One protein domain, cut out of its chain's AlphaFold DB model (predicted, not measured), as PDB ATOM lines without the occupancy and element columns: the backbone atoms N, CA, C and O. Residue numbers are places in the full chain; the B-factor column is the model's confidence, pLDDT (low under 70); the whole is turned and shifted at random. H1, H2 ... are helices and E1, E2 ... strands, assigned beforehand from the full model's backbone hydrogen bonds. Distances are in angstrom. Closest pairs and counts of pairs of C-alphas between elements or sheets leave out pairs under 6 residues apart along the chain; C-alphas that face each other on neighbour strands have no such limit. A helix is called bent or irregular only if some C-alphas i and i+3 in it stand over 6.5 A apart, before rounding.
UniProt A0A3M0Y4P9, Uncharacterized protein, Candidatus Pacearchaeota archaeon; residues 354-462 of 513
ATOM      1  N   ARG A 354     -40.660 -23.465  45.882       72.38
ATOM      2  CA  ARG A 354     -40.648 -22.396  44.876       72.38
ATOM      3  C   ARG A 354     -39.753 -21.240  45.306       72.38
ATOM      4  O   ARG A 354     -39.014 -20.728  44.474       72.38
ATOM      5  N   ALA A 355     -39.779 -20.852  46.580       69.94
ATOM      6  CA  ALA A 355     -38.903 -19.816  47.121       69.94
ATOM      7  C   ALA A 355     -37.420 -20.224  47.071       69.94
ATOM      8  O   ALA A 355     -36.569 -19.413  46.717       69.94
ATOM      9  N   GLU A 356     -37.098 -21.485  47.356       72.69
ATOM     10  CA  GLU A 356     -35.721 -21.983  47.335       72.69
ATOM     11  C   GLU A 356     -35.169 -22.142  45.915       72.69
ATOM     12  O   GLU A 356     -34.049 -21.708  45.636       72.69
ATOM     13  N   ALA A 357     -35.979 -22.664  44.989       72.06
ATOM     14  CA  ALA A 357     -35.663 -22.644  43.563       72.06
ATOM     15  C   ALA A 357     -35.448 -21.202  43.072       72.06
ATOM     16  O   ALA A 357     -34.510 -20.935  42.327       72.06
ATOM     17  N   CYS A 358     -36.259 -20.262  43.565       76.00
ATOM     18  CA  CYS A 358     -36.142 -18.854  43.217       76.00
ATOM     19  C   CYS A 358     -34.846 -18.206  43.698       76.00
ATOM     20  O   CYS A 358     -34.190 -17.484  42.951       76.00
ATOM     21  N   ASN A 359     -34.456 -18.494  44.939       72.00
ATOM     22  CA  ASN A 359     -33.189 -18.038  45.492       72.00
ATOM     23  C   ASN A 359     -31.999 -18.613  44.719       72.00
ATOM     24  O   ASN A 359     -31.002 -17.918  44.536       72.00
ATOM     25  N   LYS A 360     -32.111 -19.852  44.228       69.38
ATOM     26  CA  LYS A 360     -31.072 -20.489  43.417       69.38
ATOM     27  C   LYS A 360     -30.954 -19.874  42.022       69.38
ATOM     28  O   LYS A 360     -29.853 -19.483  41.650       69.38
ATOM     29  N   ASP A 361     -32.065 -19.695  41.307       64.81
ATOM     30  CA  ASP A 361     -32.076 -19.032  39.993       64.81
ATOM     31  C   ASP A 361     -31.509 -17.602  40.076       64.81
ATOM     32  O   ASP A 361     -30.807 -17.138  39.179       64.81
ATOM     33  N   CYS A 362     -31.774 -16.905  41.182       65.50
ATOM     34  CA  CYS A 362     -31.168 -15.611  41.470       65.50
ATOM     35  C   CYS A 362     -29.674 -15.675  41.804       65.50
ATOM     36  O   CYS A 362     -28.928 -14.781  41.411       65.50
ATOM     37  N   ALA A 363     -29.229 -16.689  42.547       59.16
ATOM     38  CA  ALA A 363     -27.816 -16.873  42.867       59.16
ATOM     39  C   ALA A 363     -26.996 -17.185  41.603       59.16
ATOM     40  O   ALA A 363     -25.896 -16.655  41.435       59.16
ATOM     41  N   ASP A 364     -27.566 -17.965  40.682       54.19
ATOM     42  CA  ASP A 364     -26.963 -18.308  39.390       54.19
ATOM     43  C   ASP A 364     -26.923 -17.110  38.417       54.19
ATOM     44  O   ASP A 364     -26.107 -17.085  37.494       54.19
ATOM     45  N   ALA A 365     -27.731 -16.067  38.649       54.28
ATOM     46  CA  ALA A 365     -27.610 -14.780  37.955       54.28
ATOM     47  C   ALA A 365     -26.312 -14.014  38.327       54.28
ATOM     48  O   ALA A 365     -25.918 -13.082  37.625       54.28
ATOM     49  N   GLY A 366     -25.593 -14.459  39.364       46.31
ATOM     50  CA  GLY A 366     -24.226 -14.061  39.695       46.31
ATOM     51  C   GLY A 366     -24.105 -12.808  40.586       46.31
ATOM     52  O   GLY A 366     -24.904 -11.874  40.479       46.31
ATOM     53  N   PRO A 367     -23.063 -12.726  41.442       45.41
ATOM     54  CA  PRO A 367     -22.803 -11.566  42.309       45.41
ATOM     55  C   PRO A 367     -22.522 -10.275  41.524       45.41
ATOM     56  O   PRO A 367     -22.795  -9.183  42.017       45.41
ATOM     57  N   THR A 368     -22.054 -10.393  40.279       48.88
ATOM     58  CA  THR A 368     -21.842  -9.275  39.348       48.88
ATOM     59  C   THR A 368     -23.136  -8.566  38.946       48.88
ATOM     60  O   THR A 368     -23.102  -7.385  38.608       48.88
ATOM     61  N   GLN A 369     -24.290  -9.238  39.002       54.25
ATOM     62  CA  GLN A 369     -25.576  -8.613  38.684       54.25
ATOM     63  C   GLN A 369     -26.190  -7.902  39.892       54.25
ATOM     64  O   GLN A 369     -26.757  -6.831  39.722       54.25
ATOM     65  N   ALA A 370     -26.013  -8.418  41.112       49.09
ATOM     66  CA  ALA A 370     -26.396  -7.696  42.328       49.09
ATOM     67  C   ALA A 370     -25.533  -6.436  42.540       49.09
ATOM     68  O   ALA A 370     -26.058  -5.388  42.913       49.09
ATOM     69  N   SER A 371     -24.232  -6.497  42.217       50.84
ATOM     70  CA  SER A 371     -23.340  -5.329  42.266       50.84
ATOM     71  C   SER A 371     -23.679  -4.266  41.215       50.84
ATOM     72  O   SER A 371     -23.545  -3.078  41.492       50.84
ATOM     73  N   LEU A 372     -24.179  -4.667  40.037       52.03
ATOM     74  CA  LEU A 372     -24.690  -3.744  39.012       52.03
ATOM     75  C   LEU A 372     -25.935  -2.965  39.474       52.03
ATOM     76  O   LEU A 372     -26.234  -1.921  38.908       52.03
ATOM     77  N   LEU A 373     -26.656  -3.439  40.495       54.03
ATOM     78  CA  LEU A 373     -27.879  -2.802  41.001       54.03
ATOM     79  C   LEU A 373     -27.657  -1.894  42.216       54.03
ATOM     80  O   LEU A 373     -28.620  -1.319  42.715       54.03
ATOM     81  N   GLY A 374     -26.412  -1.739  42.682       50.06
ATOM     82  CA  GLY A 374     -26.034  -0.743  43.694       50.06
ATOM     83  C   GLY A 374     -26.682  -0.904  45.076       50.06
ATOM     84  O   GLY A 374     -26.550  -0.009  45.907       50.06
ATOM     85  N   GLY A 375     -27.378  -2.013  45.344       55.38
ATOM     86  CA  GLY A 375     -28.076  -2.258  46.605       55.38
ATOM     87  C   GLY A 375     -27.612  -3.550  47.265       55.38
ATOM     88  O   GLY A 375     -27.861  -4.635  46.751       55.38
ATOM     89  N   SER A 376     -26.998  -3.449  48.445       55.53
ATOM     90  CA  SER A 376     -26.593  -4.598  49.271       55.53
ATOM     91  C   SER A 376     -27.769  -5.374  49.889       55.53
ATOM     92  O   SER A 376     -27.549  -6.416  50.499       55.53
ATOM     93  N   ASN A 377     -29.012  -4.896  49.729       71.38
ATOM     94  CA  ASN A 377     -30.192  -5.374  50.467       71.38
ATOM     95  C   ASN A 377     -31.301  -5.954  49.566       71.38
ATOM     96  O   ASN A 377     -32.481  -5.877  49.904       71.38
ATOM     97  N   GLY A 378     -30.963  -6.496  48.396       73.94
ATOM     98  CA  GLY A 378     -31.958  -7.153  47.546       73.94
ATOM     99  C   GLY A 378     -32.312  -8.569  48.015       73.94
ATOM    100  O   GLY A 378     -31.443  -9.320  48.454       73.94
ATOM    101  N   GLN A 379     -33.584  -8.948  47.898       82.62
ATOM    102  CA  GLN A 379     -34.101 -10.290  48.180       82.62
ATOM    103  C   GLN A 379     -34.821 -10.860  46.955       82.62
ATOM    104  O   GLN A 379     -35.518 -10.145  46.231       82.62
ATOM    105  N   CYS A 380     -34.695 -12.168  46.737       78.31
ATOM    106  CA  CYS A 380     -35.482 -12.866  45.730       78.31
ATOM    107  C   CYS A 380     -36.809 -13.324  46.308       78.31
ATOM    108  O   CYS A 380     -36.871 -14.015  47.320       78.31
ATOM    109  N   VAL A 381     -37.885 -12.915  45.645       82.88
ATOM    110  CA  VAL A 381     -39.251 -13.195  46.060       82.88
ATOM    111  C   VAL A 381     -39.955 -13.921  44.926       82.88
ATOM    112  O   VAL A 381     -40.000 -13.453  43.784       82.88
ATOM    113  N   TRP A 382     -40.522 -15.080  45.245       81.31
ATOM    114  CA  TRP A 382     -41.379 -15.807  44.321       81.31
ATOM    115  C   TRP A 382     -42.739 -15.104  44.208       81.31
ATOM    116  O   TRP A 382     -43.474 -14.977  45.188       81.31
ATOM    117  N   ASP A 383     -43.096 -14.655  43.005       80.75
ATOM    118  CA  ASP A 383     -44.405 -14.071  42.730       80.75
ATOM    119  C   ASP A 383     -45.425 -15.172  42.422       80.75
ATOM    120  O   ASP A 383     -45.484 -15.707  41.310       80.75
ATOM    121  N   ASN A 384     -46.269 -15.471  43.410       72.75
ATOM    122  CA  ASN A 384     -47.340 -16.461  43.298       72.75
ATOM    123  C   ASN A 384     -48.392 -16.124  42.228       72.75
ATOM    124  O   ASN A 384     -49.022 -17.038  41.704       72.75
ATOM    125  N   ILE A 385     -48.592 -14.844  41.896       74.75
ATOM    126  CA  ILE A 385     -49.616 -14.409  40.935       74.75
ATOM    127  C   ILE A 385     -49.151 -14.701  39.510       74.75
ATOM    128  O   ILE A 385     -49.913 -15.207  38.691       74.75
ATOM    129  N   ASN A 386     -47.888 -14.390  39.217       75.12
ATOM    130  CA  ASN A 386     -47.331 -14.516  37.870       75.12
ATOM    131  C   ASN A 386     -46.525 -15.807  37.660       75.12
ATOM    132  O   ASN A 386     -46.080 -16.064  36.542       75.12
ATOM    133  N   GLY A 387     -46.315 -16.598  38.719       77.50
ATOM    134  CA  GLY A 387     -45.548 -17.841  38.680       77.50
ATOM    135  C   GLY A 387     -44.085 -17.632  38.285       77.50
ATOM    136  O   GLY A 387     -43.542 -18.442  37.537       77.50
ATOM    137  N   LYS A 388     -43.471 -16.523  38.717       77.44
ATOM    138  CA  LYS A 388     -42.117 -16.110  38.315       77.44
ATOM    139  C   LYS A 388     -41.319 -15.559  39.493       77.44
ATOM    140  O   LYS A 388     -41.880 -14.956  40.404       77.44
ATOM    141  N   CYS A 389     -40.001 -15.686  39.415       75.88
ATOM    142  CA  CYS A 389     -39.081 -15.027  40.333       75.88
ATOM    143  C   CYS A 389     -38.954 -13.534  40.071       75.88
ATOM    144  O   CYS A 389     -38.888 -13.098  38.918       75.88
ATOM    145  N   LYS A 390     -38.890 -12.760  41.152       80.56
ATOM    146  CA  LYS A 390     -38.617 -11.325  41.126       80.56
ATOM    147  C   LYS A 390     -37.496 -11.003  42.100       80.56
ATOM    148  O   LYS A 390     -37.469 -11.530  43.208       80.56
ATOM    149  N   PHE A 391     -36.607 -10.110  41.693       79.19
ATOM    150  CA  PHE A 391     -35.628  -9.513  42.590       79.19
ATOM    151  C   PHE A 391     -36.214  -8.208  43.122       79.19
ATOM    152  O   PHE A 391     -36.588  -7.335  42.336       79.19
ATOM    153  N   VAL A 392     -36.353  -8.093  44.439       81.06
ATOM    154  CA  VAL A 392     -36.912  -6.914  45.101       81.06
ATOM    155  C   VAL A 392     -35.824  -6.277  45.946       81.06
ATOM    156  O   VAL A 392     -35.203  -6.953  46.757       81.06
ATOM    157  N   TYR A 393     -35.592  -4.983  45.769       82.19
ATOM    158  CA  TYR A 393     -34.675  -4.216  46.610       82.19
ATOM    159  C   TYR A 393     -35.306  -2.886  46.998       82.19
ATOM    160  O   TYR A 393     -36.169  -2.361  46.296       82.19
ATOM    161  N   GLU A 394     -34.900  -2.344  48.136       80.25
ATOM    162  CA  GLU A 394     -35.412  -1.072  48.627       80.25
ATOM    163  C   GLU A 394     -34.518   0.084  48.188       80.25
ATOM    164  O   GLU A 394     -33.292   0.005  48.261       80.25
ATOM    165  N   VAL A 395     -35.138   1.171  47.729       76.44
ATOM    166  CA  VAL A 395     -34.444   2.396  47.330       76.44
ATOM    167  C   VAL A 395     -34.938   3.538  48.202       76.44
ATOM    168  O   VAL A 395     -36.142   3.798  48.279       76.44
ATOM    169  N   GLN A 396     -34.008   4.248  48.843       75.19
ATOM    170  CA  GLN A 396     -34.321   5.520  49.480       75.19
ATOM    171  C   GLN A 396     -34.485   6.588  48.404       75.19
ATOM    172  O   GLN A 396     -33.576   6.867  47.621       75.19
ATOM    173  N   THR A 397     -35.665   7.192  48.357       75.06
ATOM    174  CA  THR A 397     -35.916   8.353  47.501       75.06
ATOM    175  C   THR A 397     -35.506   9.634  48.230       75.06
ATOM    176  O   THR A 397     -35.586   9.705  49.459       75.06
ATOM    177  N   GLY A 398     -35.058  10.656  47.487       65.38
ATOM    178  CA  GLY A 398     -34.735  11.975  48.045       65.38
ATOM    179  C   GLY A 398     -35.956  12.554  48.762       65.38
ATOM    180  O   GLY A 398     -36.899  13.002  48.117       65.38
ATOM    181  N   GLY A 399     -35.965  12.460  50.091       76.88
ATOM    182  CA  GLY A 399     -37.151  12.666  50.929       76.88
ATOM    183  C   GLY A 399     -37.304  11.654  52.071       76.88
ATOM    184  O   GLY A 399     -38.220  11.801  52.871       76.88
ATOM    185  N   GLY A 400     -36.439  10.635  52.155       74.75
ATOM    186  CA  GLY A 400     -36.426   9.660  53.256       74.75
ATOM    187  C   GLY A 400     -37.505   8.576  53.156       74.75
ATOM    188  O   GLY A 400     -37.595   7.722  54.029       74.75
ATOM    189  N   ALA A 401     -38.311   8.573  52.090       75.38
ATOM    190  CA  ALA A 401     -39.277   7.513  51.839       75.38
ATOM    191  C   ALA A 401     -38.593   6.331  51.138       75.38
ATOM    192  O   ALA A 401     -38.041   6.479  50.040       75.38
ATOM    193  N   THR A 402     -38.664   5.160  51.765       77.44
ATOM    194  CA  THR A 402     -38.235   3.884  51.191       77.44
ATOM    195  C   THR A 402     -39.296   3.371  50.221       77.44
ATOM    196  O   THR A 402     -40.470   3.257  50.577       77.44
ATOM    197  N   ARG A 403     -38.906   3.076  48.978       79.38
ATOM    198  CA  ARG A 403     -39.775   2.419  47.990       79.38
ATOM    199  C   ARG A 403     -39.170   1.088  47.572       79.38
ATOM    200  O   ARG A 403     -37.974   1.010  47.301       79.38
ATOM    201  N   SER A 404     -39.998   0.052  47.488       79.25
ATOM    202  CA  SER A 404     -39.570  -1.261  47.006       79.25
ATOM    203  C   SER A 404     -39.557  -1.287  45.476       79.25
ATOM    204  O   SER A 404     -40.583  -1.108  44.818       79.25
ATOM    205  N   CYS A 405     -38.386  -1.536  44.910       81.31
ATOM    206  CA  CYS A 405     -38.153  -1.719  43.491       81.31
ATOM    207  C   CYS A 405     -38.163  -3.202  43.137       81.31
ATOM    208  O   CYS A 405     -37.297  -3.957  43.566       81.31
ATOM    209  N   ALA A 406     -39.142  -3.622  42.334       80.50
ATOM    210  CA  ALA A 406     -39.208  -4.977  41.802       80.50
ATOM    211  C   ALA A 406     -38.649  -5.011  40.377       80.50
ATOM    212  O   ALA A 406     -39.125  -4.277  39.507       80.50
ATOM    213  N   VAL A 407     -37.679  -5.894  40.146       81.88
ATOM    214  CA  VAL A 407     -37.095  -6.185  38.836       81.88
ATOM    215  C   VAL A 407     -37.464  -7.610  38.444       81.88
ATOM    216  O   VAL A 407     -37.327  -8.557  39.221       81.88
ATOM    217  N   GLN A 408     -37.962  -7.755  37.224       84.62
ATOM    218  CA  GLN A 408     -38.385  -9.016  36.650       84.62
ATOM    219  C   GLN A 408     -37.688  -9.230  35.310       84.62
ATOM    220  O   GLN A 408     -37.769  -8.399  34.408       84.62
ATOM    221  N   TRP A 409     -37.048 -10.382  35.169       81.56
ATOM    222  CA  TRP A 409     -36.394 -10.790  33.935       81.56
ATOM    223  C   TRP A 409     -37.395 -11.573  33.086       81.56
ATOM    224  O   TRP A 409     -37.934 -12.593  33.516       81.56
ATOM    225  N   ASN A 410     -37.699 -11.068  31.893       83.25
ATOM    226  CA  ASN A 410     -38.600 -11.707  30.945       83.25
ATOM    227  C   ASN A 410     -37.817 -12.154  29.708       83.25
ATOM    228  O   ASN A 410     -37.179 -11.338  29.047       83.25
ATOM    229  N   ASP A 411     -37.934 -13.453  29.431       66.81
ATOM    230  CA  ASP A 411     -37.382 -14.204  28.301       66.81
ATOM    231  C   ASP A 411     -35.885 -14.015  28.024       66.81
ATOM    232  O   ASP A 411     -35.406 -12.974  27.576       66.81
ATOM    233  N   ALA A 412     -35.151 -15.106  28.227       63.97
ATOM    234  CA  ALA A 412     -33.812 -15.300  27.713       63.97
ATOM    235  C   ALA A 412     -33.941 -15.780  26.266       63.97
ATOM    236  O   ALA A 412     -34.107 -16.978  26.033       63.97
ATOM    237  N   GLY A 413     -33.898 -14.864  25.295       74.88
ATOM    238  CA  GLY A 413     -33.844 -15.258  23.888       74.88
ATOM    239  C   GLY A 413     -32.763 -16.320  23.648       74.88
ATOM    240  O   GLY A 413     -31.818 -16.461  24.432       74.88
ATOM    241  N   GLN A 414     -32.894 -17.098  22.570       82.56
ATOM    242  CA  GLN A 414     -31.825 -18.025  22.199       82.56
ATOM    243  C   GLN A 414     -30.514 -17.254  22.029       82.56
ATOM    244  O   GLN A 414     -30.505 -16.138  21.509       82.56
ATOM    245  N   CYS A 415     -29.422 -17.860  22.485       85.06
ATOM    246  CA  CYS A 415     -28.086 -17.333  22.266       85.06
ATOM    247  C   CYS A 415     -27.834 -17.155  20.776       85.06
ATOM    248  O   CYS A 415     -27.918 -18.126  20.021       85.06
ATOM    249  N   ASP A 416     -27.529 -15.927  20.367       85.62
ATOM    250  CA  ASP A 416     -27.074 -15.660  19.017       85.62
ATOM    251  C   ASP A 416     -25.629 -16.174  18.905       85.62
ATOM    252  O   ASP A 416     -24.724 -15.643  19.561       85.62
ATOM    253  N   PRO A 417     -25.380 -17.221  18.099       80.06
ATOM    254  CA  PRO A 417     -24.056 -17.816  17.987       80.06
ATOM    255  C   PRO A 417     -23.033 -16.872  17.340       80.06
ATOM    256  O   PRO A 417     -21.838 -17.139  17.423       80.06
ATOM    257  N   SER A 418     -23.472 -15.795  16.679       85.12
ATOM    258  CA  SER A 418     -22.576 -14.824  16.048       85.12
ATOM    259  C   SER A 418     -22.017 -13.797  17.033       85.12
ATOM    260  O   SER A 418     -20.879 -13.362  16.866       85.12
ATOM    261  N   THR A 419     -22.778 -13.439  18.069       89.56
ATOM    262  CA  THR A 419     -22.377 -12.432  19.063       89.56
ATOM    263  C   THR A 419     -22.048 -13.026  20.427       89.56
ATOM    264  O   THR A 419     -21.491 -12.325  21.267       89.56
ATOM    265  N   ASN A 420     -22.377 -14.301  20.662       86.25
ATOM    266  CA  ASN A 420     -22.322 -14.943  21.976       86.25
ATOM    267  C   ASN A 420     -23.129 -14.176  23.044       86.25
ATOM    268  O   ASN A 420     -22.769 -14.145  24.223       86.25
ATOM    269  N   THR A 421     -24.224 -13.537  22.626       88.31
ATOM    270  CA  THR A 421     -25.143 -12.820  23.513       88.31
ATOM    271  C   THR A 421     -26.572 -13.299  23.311       88.31
ATOM    272  O   THR A 421     -26.930 -13.837  22.263       88.31
ATOM    273  N   ARG A 422     -27.412 -13.082  24.319       86.50
ATOM    274  CA  ARG A 422     -28.857 -13.268  24.232       86.50
ATOM    275  C   ARG A 422     -29.585 -11.980  24.617       86.50
ATOM    276  O   ARG A 422     -29.188 -11.334  25.593       86.50
ATOM    277  N   PRO A 423     -30.662 -11.615  23.904       87.44
ATOM    278  CA  PRO A 423     -31.511 -10.517  24.323       87.44
ATOM    279  C   PRO A 423     -32.288 -10.931  25.573       87.44
ATOM    280  O   PRO A 423     -32.861 -12.022  25.624       87.44
ATOM    281  N   VAL A 424     -32.323 -10.044  26.562       87.19
ATOM    282  CA  VAL A 424     -33.123 -10.197  27.774       87.19
ATOM    283  C   VAL A 424     -33.926  -8.927  27.997       87.19
ATOM    284  O   VAL A 424     -33.392  -7.821  27.908       87.19
ATOM    285  N   THR A 425     -35.223  -9.076  28.268       88.25
ATOM    286  CA  THR A 425     -36.083  -7.935  28.591       88.25
ATOM    287  C   THR A 425     -36.189  -7.792  30.100       88.25
ATOM    288  O   THR A 425     -36.729  -8.662  30.781       88.25
ATOM    289  N   ILE A 426     -35.707  -6.675  30.629       87.75
ATOM    290  CA  ILE A 426     -35.851  -6.317  32.037       87.75
ATOM    291  C   ILE A 426     -37.139  -5.515  32.175       87.75
ATOM    292  O   ILE A 426     -37.300  -4.495  31.510       87.75
ATOM    293  N   ALA A 427     -38.051  -5.967  33.028       87.38
ATOM    294  CA  ALA A 427     -39.228  -5.219  33.445       87.38
ATOM    295  C   ALA A 427     -39.033  -4.717  34.878       87.38
ATOM    296  O   ALA A 427     -38.613  -5.477  35.749       87.38
ATOM    297  N   PHE A 428     -39.346  -3.453  35.141       87.75
ATOM    298  CA  PHE A 428     -39.227  -2.860  36.471       87.75
ATOM    299  C   PHE A 428     -40.369  -1.885  36.762       87.75
ATOM    300  O   PHE A 428     -40.992  -1.348  35.844       87.75
ATOM    301  N   SER A 429     -40.663  -1.678  38.047       86.44
ATOM    302  CA  SER A 429     -41.684  -0.713  38.476       86.44
ATOM    303  C   SER A 429     -41.309   0.713  38.060       86.44
ATOM    304  O   SER A 429     -40.144   1.103  38.137       86.44
ATOM    305  N   LYS A 430     -42.297   1.521  37.668       82.44
ATOM    306  CA  LYS A 430     -42.121   2.934  37.295       82.44
ATOM    307  C   LYS A 430     -41.443   3.765  38.389       82.44
ATOM    308  O   LYS A 430     -40.715   4.704  38.080       82.44
ATOM    309  N   ASP A 431     -41.619   3.387  39.652       81.38
ATOM    310  CA  ASP A 431     -40.952   4.031  40.790       81.38
ATOM    311  C   ASP A 431     -39.416   3.923  40.743       81.38
ATOM    312  O   ASP A 431     -38.725   4.707  41.386       81.38
ATOM    313  N   CYS A 432     -38.875   3.007  39.938       79.12
ATOM    314  CA  CYS A 432     -37.439   2.770  39.779       79.12
ATOM    315  C   CYS A 432     -36.841   3.501  38.572       79.12
ATOM    316  O   CYS A 432     -35.698   3.247  38.197       79.12
ATOM    317  N   GLN A 433     -37.594   4.404  37.932       79.25
ATOM    318  CA  GLN A 433     -37.159   5.077  36.706       79.25
ATOM    319  C   GLN A 433     -35.851   5.865  36.884       79.25
ATOM    320  O   GLN A 433     -35.062   5.948  35.944       79.25
ATOM    321  N   SER A 434     -35.577   6.394  38.079       77.38
ATOM    322  CA  SER A 434     -34.315   7.087  38.373       77.38
ATOM    323  C   SER A 434     -33.092   6.160  38.375       77.38
ATOM    324  O   SER A 434     -31.989   6.637  38.143       77.38
ATOM    325  N   GLN A 435     -33.282   4.854  38.591       74.19
ATOM    326  CA  GLN A 435     -32.227   3.825  38.577       74.19
ATOM    327  C   GLN A 435     -32.097   3.121  37.222       74.19
ATOM    328  O   GLN A 435     -31.232   2.270  37.013       74.19
ATOM    329  N   ALA A 436     -32.958   3.472  36.271       72.25
ATOM    330  CA  ALA A 436     -32.988   2.839  34.970       72.25
ATOM    331  C   ALA A 436     -31.687   2.954  34.142       72.25
ATOM    332  O   ALA A 436     -31.395   1.999  33.427       72.25
ATOM    333  N   PRO A 437     -30.875   4.033  34.232       70.62
ATOM    334  CA  PRO A 437     -29.585   4.097  33.535       70.62
ATOM    335  C   PRO A 437     -28.600   3.013  33.987       70.62
ATOM    336  O   PRO A 437     -27.836   2.488  33.183       70.62
ATOM    337  N   THR A 438     -28.639   2.642  35.266       76.19
ATOM    338  CA  THR A 438     -27.783   1.591  35.828       76.19
ATOM    339  C   THR A 438     -28.271   0.205  35.395       76.19
ATOM    340  O   THR A 438     -27.483  -0.649  35.003       76.19
ATOM    341  N   LEU A 439     -29.593   0.007  35.391       71.69
ATOM    342  CA  LEU A 439     -30.262  -1.251  35.034       71.69
ATOM    343  C   LEU A 439     -30.219  -1.582  33.534       71.69
ATOM    344  O   LEU A 439     -30.054  -2.737  33.150       71.69
ATOM    345  N   CYS A 440     -30.418  -0.577  32.684       81.00
ATOM    346  CA  CYS A 440     -30.584  -0.734  31.238       81.00
ATOM    347  C   CYS A 440     -29.337  -0.309  30.444       81.00
ATOM    348  O   CYS A 440     -29.347  -0.336  29.210       81.00
ATOM    349  N   GLY A 441     -28.273   0.121  31.131       83.00
ATOM    350  CA  GLY A 441     -27.120   0.761  30.510       83.00
ATOM    351  C   GLY A 441     -27.531   2.021  29.740       83.00
ATOM    352  O   GLY A 441     -28.330   2.833  30.200       83.00
ATOM    353  N   SER A 442     -27.021   2.176  28.518       80.31
ATOM    354  CA  SER A 442     -27.366   3.304  27.641       80.31
ATOM    355  C   SER A 442     -28.752   3.196  26.984       80.31
ATOM    356  O   SER A 442     -29.136   4.085  26.223       80.31
ATOM    357  N   VAL A 443     -29.513   2.125  27.245       81.81
ATOM    358  CA  VAL A 443     -30.824   1.901  26.628       81.81
ATOM    359  C   VAL A 443     -31.900   2.674  27.385       81.81
ATOM    360  O   VAL A 443     -32.180   2.406  28.552       81.81
ATOM    361  N   THR A 444     -32.562   3.608  26.699       84.75
ATOM    362  CA  THR A 444     -33.701   4.341  27.258       84.75
ATOM    363  C   THR A 444     -34.854   3.374  27.559       84.75
ATOM    364  O   THR A 444     -35.308   2.674  26.648       84.75
ATOM    365  N   PRO A 445     -35.382   3.341  28.792       88.81
ATOM    366  CA  PRO A 445     -36.511   2.485  29.130       88.81
ATOM    367  C   PRO A 445     -37.773   2.890  28.379       88.81
ATOM    368  O   PRO A 445     -38.089   4.075  28.259       88.81
ATOM    369  N   ASN A 446     -38.547   1.902  27.946       91.81
ATOM    370  CA  ASN A 446     -39.890   2.115  27.441       91.81
ATOM    371  C   ASN A 446     -40.884   2.046  28.608       91.81
ATOM    372  O   ASN A 446     -41.135   0.973  29.153       91.81
ATOM    373  N   CYS A 447     -41.452   3.191  28.985       92.81
ATOM    374  CA  CYS A 447     -42.482   3.300  30.018       92.81
ATOM    375  C   CYS A 447     -43.798   3.765  29.369       92.81
ATOM    376  O   CYS A 447     -43.993   4.974  29.199       92.81
ATOM    377  N   PRO A 448     -44.705   2.852  28.971       90.69
ATOM    378  CA  PRO A 448     -45.974   3.229  28.359       90.69
ATOM    379  C   PRO A 448     -46.793   4.153  29.270       90.69
ATOM    380  O   PRO A 448     -46.866   3.951  30.483       90.69
ATOM    381  N   ALA A 449     -47.438   5.170  28.692       90.12
ATOM    382  CA  ALA A 449     -48.288   6.080  29.453       90.12
ATOM    383  C   ALA A 449     -49.430   5.306  30.138       90.12
ATOM    384  O   ALA A 449     -50.201   4.615  29.475       90.12
ATOM    385  N   GLY A 450     -49.528   5.426  31.465       88.38
ATOM    386  CA  GLY A 450     -50.516   4.709  32.282       88.38
ATOM    387  C   GLY A 450     -50.112   3.294  32.715       88.38
ATOM    388  O   GLY A 450     -50.911   2.634  33.367       88.38
ATOM    389  N   SER A 451     -48.901   2.833  32.384       89.56
ATOM    390  CA  SER A 451     -48.333   1.587  32.912       89.56
ATOM    391  C   SER A 451     -47.527   1.852  34.187       89.56
ATOM    392  O   SER A 451     -46.727   2.791  34.229       89.56
ATOM    393  N   ASP A 452     -47.683   0.984  35.188       87.88
ATOM    394  CA  ASP A 452     -46.828   0.945  36.387       87.88
ATOM    395  C   ASP A 452     -45.519   0.175  36.144       87.88
ATOM    396  O   ASP A 452     -44.676   0.066  37.031       87.88
ATOM    397  N   GLN A 453     -45.330  -0.351  34.931       88.38
ATOM    398  CA  GLN A 453     -44.141  -1.091  34.521       88.38
ATOM    399  C   GLN A 453     -43.443  -0.421  33.338       88.38
ATOM    400  O   GLN A 453     -44.078  -0.055  32.343       88.38
ATOM    401  N   CYS A 454     -42.124  -0.327  33.448       90.06
ATOM    402  CA  CYS A 454     -41.196   0.033  32.388       90.06
ATOM    403  C   CYS A 454     -40.439  -1.214  31.926       90.06
ATOM    404  O   CYS A 454     -40.203  -2.126  32.721       90.06
ATOM    405  N   THR A 455     -40.031  -1.255  30.658       92.12
ATOM    406  CA  THR A 455     -39.195  -2.336  30.123       92.12
ATOM    407  C   THR A 455     -37.982  -1.809  29.366       92.12
ATOM    408  O   THR A 455     -38.032  -0.746  28.749       92.12
ATOM    409  N   CYS A 456     -36.882  -2.558  29.381       92.25
ATOM    410  CA  CYS A 456     -35.732  -2.322  28.510       92.25
ATOM    411  C   CYS A 456     -35.136  -3.647  28.028       92.25
ATOM    412  O   CYS A 456     -35.197  -4.655  28.729       92.25
ATOM    413  N   ALA A 457     -34.594  -3.654  26.811       89.06
ATOM    414  CA  ALA A 457     -33.945  -4.820  26.226       89.06
ATOM    415  C   ALA A 457     -32.426  -4.664  26.338       89.06
ATOM    416  O   ALA A 457     -31.866  -3.707  25.805       89.06
ATOM    417  N   VAL A 458     -31.773  -5.608  27.009       88.50
ATOM    418  CA  VAL A 458     -30.315  -5.666  27.162       88.50
ATOM    419  C   VAL A 458     -29.765  -6.918  26.482       88.50
ATOM    420  O   VAL A 458     -30.461  -7.925  26.358       88.50
ATOM    421  N   GLN A 459     -28.518  -6.862  26.017       88.12
ATOM    422  CA  GLN A 459     -27.798  -8.029  25.499       88.12
ATOM    423  C   GLN A 459     -26.902  -8.563  26.612       88.12
ATOM    424  O   GLN A 459     -25.962  -7.882  27.015       88.12
ATOM    425  N   LEU A 460     -27.195  -9.759  27.119       82.94
ATOM    426  CA  LEU A 460     -26.346 -10.423  28.106       82.94
ATOM    427  C   LEU A 460     -25.446 -11.447  27.414       82.94
ATOM    428  O   LEU A 460     -25.914 -12.108  26.483       82.94
ATOM    429  N   PRO A 461     -24.188 -11.619  27.854       83.56
ATOM    430  CA  PRO A 461     -23.366 -12.723  27.389       83.56
ATOM    431  C   PRO A 461     -24.076 -14.043  27.682       83.56
ATOM    432  O   PRO A 461     -24.756 -14.210  28.700       83.56
ATOM    433  N   CYS A 462     -23.954 -14.972  26.749       82.38
ATOM    434  CA  CYS A 462     -24.475 -16.307  26.941       82.38
ATOM    435  C   CYS A 462     -23.741 -16.994  28.094       82.38
ATOM    436  O   CYS A 462     -22.520 -16.847  28.192       82.38
TER     437      CYS A 462
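Overview. This is residues 354 to 462 of the 513 residues of an uncharacterized protein of Candidatus Pacearchaeota archaeon (UniProt A0A3M0Y4P9). Look for one strongly twisted wall of five antiparallel strands, with helices H1 and H3 packed over different parts of the same face and no named helice on the other face. H1 covers the E1 end, H3 packs on the sheet with its closest contacts to E5 and E3, and the short H2 is off the sheet. The printed part has 109 residues, with three named helices and five named strands in the order H1 H2 E1 E2 E3 E4 H3 E5; the sheet's order is E1 - E2 - E3 - E4 - E5, and the class is mixed, helices and strands. The whole is compact, with a radius of gyration of the C-alphas of 14.2 A, and spans 47 by 33 by 27 A.

Along the chain. Find C-alpha 354 at (-40.648, -22.396, 44.876); from there H1 runs over residues 354 to 364, 15.3 A. H2 follows at residues 367 to 372. E1 is residues 379 to 383, and E2, residues 388 to 396, is 25.6 A long. E3, residues 402 to 412, begins at C-alpha 402 at (-38.235, 3.884, 51.191) and is the longest strand, 30.6 A. E4, residues 421 to 429, covers 25.4 A and is followed directly by H3, residues 430 to 440. E5, residues 453 to 461, covers 24.9 A and ends at C-alpha 461 at (-23.366, -12.723, 27.389).

Arrangement. Start with the sheet, where E1 to E4 form a meander, each strand the antiparallel neighbour of the one before. In the hairpin E1 and E2, N 381 and O 390 are 2.8 A apart; in the hairpin E2 and E3, N 405 and O 393 are 2.7 A apart. The pairing is staggered: E3 pairs with E2 over residues 402 to 407 and with E4 over 407 to 412. In the hairpin E3 and E4, N 408 and O 427 are 2.8 A apart; between E4 and E5, N 424 and O 458 are 2.8 A apart. H1 is on the sheet at a height of 8.2 A, over E1 and only just over E2, with 3 C-alphas falling on E2; its closest C-alphas to E1 are Ala 355 and Trp 382, 5.5 A. H3 is on the same face; its closest C-alphas to E5 are Lys 430 and Gln 453, 5.3 A. H2 is close to H3 but not clearly touching, Leu 372 and Thr 438 being the closest C-alphas at 6.9 A. In H1 and H2 every O i to N i+4 pair is within hydrogen-bond range; in H3, 3 of 7 are, and 5 of 8 O i to N i+3 pairs. H3 is irregular: C-alphas 431 and 434 are 7.7 A apart.

Size, cuts and confidence. The C-alphas farthest apart are those of Gly 399 and Pro 417, 46.8 A. The printed part has no cut, and its long link is H3 to E5, residues 441 to 452. The mean pLDDT of the printed part is 76.9; residues 355, 360 to 376, 398 and 411 to 412 are under 70.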